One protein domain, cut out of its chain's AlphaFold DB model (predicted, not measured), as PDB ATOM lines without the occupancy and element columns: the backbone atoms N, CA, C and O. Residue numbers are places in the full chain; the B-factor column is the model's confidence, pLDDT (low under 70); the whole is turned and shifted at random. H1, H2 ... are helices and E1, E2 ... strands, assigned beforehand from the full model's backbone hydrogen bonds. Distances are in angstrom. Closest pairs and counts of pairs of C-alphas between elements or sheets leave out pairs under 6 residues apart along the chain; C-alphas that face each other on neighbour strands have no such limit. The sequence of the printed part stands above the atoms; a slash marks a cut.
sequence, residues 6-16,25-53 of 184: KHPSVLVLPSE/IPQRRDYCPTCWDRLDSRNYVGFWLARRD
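Overview. This is residues 6 to 16 and 25 to 53 of the 184 residues of an uncharacterized protein of Candidatus Sumerlaea chitinivorans (UniProt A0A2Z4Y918). A small sheet of three antiparallel strands has one short helix, H1, over one face near the start of E1, and its other face is bare. From H1 the chain arches back through residues 38 to 43 to enter E3. The printed part has 40 residues, with E1, E2, H1 and E3 in that order along the chain; the sheet's order is E2, E1, E3, and the class is mixed, helices and strands. The whole is only just compact, close to loose, with a radius of gyration of the C-alphas of 10.4 A, and is flat, spanning 35 by 21 by 11 A.

Arrangement. Start at E1, residues 6 to 12, the inner strand. On one side, E2, residues 27 to 30, is its antiparallel neighbour at 162 degrees; look for N 10 and O 29, 2.9 A apart, within hydrogen-bond range. Next comes H1, residues 33 to 37, on the sheet at a height of 7.6 A and only just over E1, with 3 of its C-alphas falling there; the closest C-alphas of H1 and E1 are those of Pro 33 and His 7, 5.9 A apart. In H1 the O i to N i+4 pair is within hydrogen-bond range. On the other side of E1 is E3, residues 44 to 51, antiparallel at 157 degrees; N 9 and O 48 are within hydrogen-bond range at 2.9 A. E2, H1 and E3 form a split strand-helix-strand unit, two strands running the same way with E1 between them, and its crossover is right-handed.

Along the chain. Find C-alpha 6 at (131.485, 164.423, 166.190), where E1 begins its 18.9 A. E2 covers 10.1 A, and H1, 6.4 A, begins at (131.688, 167.814, 171.820). E3 runs 19.7 A to C-alpha 51 at (128.724, 161.526, 163.058).

Size, cuts and confidence. The C-alphas farthest apart are those of Glu 16 and Asp 53, 36.7 A. Residues 17 to 24 are not printed, and C-alphas 16 and 25 are 12.8 A apart across the cut. The link from E2 to H1 is tight and that from H1 to E3 short. The mean pLDDT of the printed part is 70.6, with 19 residues under 70, among them 13 to 16 and 40 to 46.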
ATOM      1  N   LYS A   6     131.054 165.749 165.745       62.06
ATOM      2  CA  LYS A   6     131.485 164.423 166.190       62.06
ATOM      3  C   LYS A   6     131.016 164.252 167.633       62.06
ATOM      4  O   LYS A   6     131.453 165.007 168.491       62.06
ATOM      5  N   HIS A   7     130.138 163.288 167.886       69.62
ATOM      6  CA  HIS A   7     129.679 162.961 169.237       69.62
ATOM      7  C   HIS A   7     130.415 161.705 169.699       69.62
ATOM      8  O   HIS A   7     130.165 160.626 169.150       69.62
ATOM      9  N   PRO A   8     131.373 161.836 170.624       76.31
ATOM     10  CA  PRO A   8     132.088 160.695 171.157       76.31
ATOM     11  C   PRO A   8     131.212 159.920 172.131       76.31
ATOM     12  O   PRO A   8     130.545 160.477 173.004       76.31
ATOM     13  N   SER A   9     131.262 158.608 171.988       79.06
ATOM     14  CA  SER A   9     130.699 157.646 172.921       79.06
ATOM     15  C   SER A   9     131.837 156.814 173.495       79.06
ATOM     16  O   SER A   9     132.766 156.469 172.764       79.06
ATOM     17  N   VAL A  10     131.756 156.457 174.773       83.06
ATOM     18  CA  VAL A  10     132.742 155.593 175.441       83.06
ATOM     19  C   VAL A  10     132.072 154.434 176.154       83.06
ATOM     20  O   VAL A  10     130.930 154.553 176.603       83.06
ATOM     21  N   LEU A  11     132.813 153.341 176.307       78.00
ATOM     22  CA  LEU A  11     132.498 152.265 177.243       78.00
ATOM     23  C   LEU A  11     133.332 152.452 178.511       78.00
ATOM     24  O   LEU A  11     134.564 152.496 178.448       78.00
ATOM     25  N   VAL A  12     132.654 152.583 179.648       74.06
ATOM     26  CA  VAL A  12     133.279 152.749 180.964       74.06
ATOM     27  C   VAL A  12     133.127 151.446 181.741       74.06
ATOM     28  O   VAL A  12     132.033 150.877 181.767       74.06
ATOM     29  N   LEU A  13     134.214 150.984 182.365       66.81
ATOM     30  CA  LEU A  13     134.138 149.883 183.323       66.81
ATOM     31  C   LEU A  13     133.395 150.350 184.580       66.81
ATOM     32  O   LEU A  13     133.570 151.505 184.988       66.81
ATOM     33  N   PRO A  14     132.565 149.497 185.193       62.34
ATOM     34  CA  PRO A  14     132.036 149.790 186.516       62.34
ATOM     35  C   PRO A  14     133.214 150.008 187.482       62.34
ATOM     36  O   PRO A  14     134.169 149.240 187.501       62.34
ATOM     37  N   SER A  15     133.200 151.120 188.217       57.75
ATOM     38  CA  SER A  15     134.206 151.414 189.243       57.75
ATOM     39  C   SER A  15     134.038 150.454 190.427       57.75
ATOM     40  O   SER A  15     132.906 150.206 190.833       57.75
ATOM     41  N   GLU A  16     135.151 149.971 190.987       54.00
ATOM     42  CA  GLU A  16     135.262 148.896 191.999       54.00
ATOM     43  C   GLU A  16     134.540 149.147 193.349       54.00
ATOM     44  O   GLU A  16     134.696 148.376 194.288       54.00
ATOM     45  N   ILE A  25     128.827 144.449 183.218       67.06
ATOM     46  CA  ILE A  25     128.500 144.893 181.867       67.06
ATOM     47  C   ILE A  25     129.031 146.327 181.700       67.06
ATOM     48  O   ILE A  25     128.551 147.242 182.380       67.06
ATOM     49  N   PRO A  26     129.982 146.579 180.777       67.94
ATOM     50  CA  PRO A  26     130.494 147.924 180.536       67.94
ATOM     51  C   PRO A  26     129.371 148.875 180.106       67.94
ATOM     52  O   PRO A  26     128.617 148.591 179.170       67.94
ATOM     53  N   GLN A  27     129.270 150.037 180.754       73.81
ATOM     54  CA  GLN A  27     128.222 151.009 180.447       73.81
ATOM     55  C   GLN A  27     128.660 151.978 179.350       73.81
ATOM     56  O   GLN A  27     129.724 152.601 179.422       73.81
ATOM     57  N   ARG A  28     127.792 152.165 178.350       79.00
ATOM     58  CA  ARG A  28     127.978 153.168 177.300       79.00
ATOM     59  C   ARG A  28     127.559 154.552 177.788       79.00
ATOM     60  O   ARG A  28     126.435 154.735 178.250       79.00
ATOM     61  N   ARG A  29     128.428 155.546 177.595       79.12
ATOM     62  CA  ARG A  29     128.133 156.969 177.826       79.12
ATOM     63  C   ARG A  29     128.359 157.768 176.549       79.12
ATOM     64  O   ARG A  29     129.408 157.637 175.924       79.12
ATOM     65  N   ASP A  30     127.384 158.590 176.176       77.94
ATOM     66  CA  ASP A  30     127.458 159.493 175.024       77.94
ATOM     67  C   ASP A  30     127.742 160.923 175.505       77.94
ATOM     68  O   ASP A  30     127.076 161.415 176.419       77.94
ATOM     69  N   TYR A  31     128.696 161.605 174.871       76.62
ATOM     70  CA  TYR A  31     129.089 162.970 175.211       76.62
ATOM     71  C   TYR A  31     128.816 163.941 174.065       76.62
ATOM     72  O   TYR A  31     128.939 163.608 172.886       76.62
ATOM     73  N   CYS A  32     128.473 165.178 174.429       78.44
ATOM     74  CA  CYS A  32     128.523 166.305 173.505       78.44
ATOM     75  C   CYS A  32     129.989 166.705 173.233       78.44
ATOM     76  O   CYS A  32     130.834 166.439 174.090       78.44
ATOM     77  N   PRO A  33     130.316 167.384 172.116       74.19
ATOM     78  CA  PRO A  33     131.688 167.814 171.820       74.19
ATOM     79  C   PRO A  33     132.312 168.642 172.956       74.19
ATOM     80  O   PRO A  33     133.393 168.338 173.440       74.19
ATOM     81  N   THR A  34     131.566 169.607 173.495       78.69
ATOM     82  CA  THR A  34     132.015 170.447 174.618       78.69
ATOM     83  C   THR A  34     132.216 169.653 175.913       78.69
ATOM     84  O   THR A  34     133.067 169.974 176.737       78.69
ATOM     85  N   CYS A  35     131.396 168.623 176.119       77.25
ATOM     86  CA  CYS A  35     131.445 167.738 177.278       77.25
ATOM     87  C   CYS A  35     132.657 166.805 177.187       77.25
ATOM     88  O   CYS A  35     133.245 166.454 178.205       77.25
ATOM     89  N   TRP A  36     133.004 166.419 175.959       77.38
ATOM     90  CA  TRP A  36     134.151 165.594 175.624       77.38
ATOM     91  C   TRP A  36     135.473 166.312 175.850       77.38
ATOM     92  O   TRP A  36     136.352 165.754 176.490       77.38
ATOM     93  N   ASP A  37     135.592 167.565 175.413       74.56
ATOM     94  CA  ASP A  37     136.835 168.332 175.567       74.56
ATOM     95  C   ASP A  37     137.186 168.613 177.040       74.56
ATOM     96  O   ASP A  37     138.324 168.928 177.369       74.56
ATOM     97  N   ARG A  38     136.208 168.483 177.947       76.75
ATOM     98  CA  ARG A  38     136.383 168.622 179.403       76.75
ATOM     99  C   ARG A  38     136.720 167.303 180.110       76.75
ATOM    100  O   ARG A  38     136.904 167.298 181.327       76.75
ATOM    101  N   LEU A  39     136.747 166.177 179.393       72.88
ATOM    102  CA  LEU A  39     137.162 164.886 179.940       72.88
ATOM    103  C   LEU A  39     138.689 164.791 179.918       72.88
ATOM    104  O   LEU A  39     139.277 164.333 178.946       72.88
ATOM    105  N   ASP A  40     139.307 165.203 181.022       60.16
ATOM    106  CA  ASP A  40     140.765 165.371 181.125       60.16
ATOM    107  C   ASP A  40     141.554 164.044 181.060       60.16
ATOM    108  O   ASP A  40     142.672 163.994 180.570       60.16
ATOM    109  N   SER A  41     140.949 162.935 181.490       61.66
ATOM    110  CA  SER A  41     141.407 161.553 181.267       61.66
ATOM    111  C   SER A  41     140.534 160.645 182.121       61.66
ATOM    112  O   SER A  41     140.459 160.827 183.338       61.66
ATOM    113  N   ARG A  42     139.846 159.673 181.525       61.38
ATOM    114  CA  ARG A  42     139.147 158.625 182.282       61.38
ATOM    115  C   ARG A  42     139.461 157.282 181.648       61.38
ATOM    116  O   ARG A  42     139.612 157.203 180.439       61.38
ATOM    117  N   ASN A  43     139.579 156.245 182.468       59.66
ATOM    118  CA  ASN A  43     139.833 154.879 182.017       59.66
ATOM    119  C   ASN A  43     138.627 154.370 181.207       59.66
ATOM    120  O   ASN A  43     137.664 153.854 181.769       59.66
ATOM    121  N   TYR A  44     138.647 154.574 179.890       69.50
ATOM    122  CA  TYR A  44     137.677 154.013 178.952       69.50
ATOM    123  C   TYR A  44     138.298 152.833 178.204       69.50
ATOM    124  O   TYR A  44     139.442 152.894 177.762       69.50
ATOM    125  N   VAL A  45     137.521 151.761 178.041       65.00
ATOM    126  CA  VAL A  45     137.948 150.528 177.345       65.00
ATOM    127  C   VAL A  45     137.977 150.733 175.832       65.00
ATOM    128  O   VAL A  45     138.737 150.099 175.108       65.00
ATOM    129  N   GLY A  46     137.151 151.656 175.346       66.38
ATOM    130  CA  GLY A  46     137.095 152.049 173.950       66.38
ATOM    131  C   GLY A  46     136.225 153.283 173.770       66.38
ATOM    132  O   GLY A  46     135.348 153.571 174.593       66.38
ATOM    133  N   PHE A  47     136.471 154.010 172.684       74.75
ATOM    134  CA  PHE A  47     135.669 155.154 172.272       74.75
ATOM    135  C   PHE A  47     135.356 155.076 170.777       74.75
ATOM    136  O   PHE A  47     136.124 154.513 169.998       74.75
ATOM    137  N   TRP A  48     134.241 155.669 170.363       78.31
ATOM    138  CA  TRP A  48     133.934 155.881 168.949       78.31
ATOM    139  C   TRP A  48     133.305 157.248 168.721       78.31
ATOM    140  O   TRP A  48     132.560 157.764 169.551       78.31
ATOM    141  N   LEU A  49     133.603 157.837 167.564       74.25
ATOM    142  CA  LEU A  49     133.087 159.136 167.145       74.25
ATOM    143  C   LEU A  49     131.921 158.916 166.183       74.25
ATOM    144  O   LEU A  49     132.127 158.637 165.002       74.25
ATOM    145  N   ALA A  50     130.693 159.051 166.675       67.62
ATOM    146  CA  ALA A  50     129.520 159.000 165.816       67.62
ATOM    147  C   ALA A  50     129.321 160.365 165.139       67.62
ATOM    148  O   ALA A  50     129.190 161.398 165.804       67.62
ATOM    149  N   ARG A  51     129.271 160.383 163.801       64.44
ATOM    150  CA  ARG A  51     128.724 161.526 163.058       64.44
ATOM    151  C   ARG A  51     127.204 161.453 163.153       64.44
ATOM    152  O   ARG A  51     126.601 160.509 162.655       64.44
ATOM    153  N   ARG A  52     126.591 162.431 163.822       63.91
ATOM    154  CA  ARG A  52     125.135 162.604 163.800       63.91
ATOM    155  C   ARG A  52     124.787 163.462 162.593       63.91
ATOM    156  O   ARG A  52     125.035 164.665 162.610       63.91
ATOM    157  N   ASP A  53     124.239 162.838 161.556       61.06
ATOM    158  CA  ASP A  53     123.643 163.592 160.459       61.06
ATOM    159  C   ASP A  53     122.437 164.380 160.990       61.06
ATOM    160  O   ASP A  53     121.676 163.858 161.817       61.06
TER     161      ASP A  53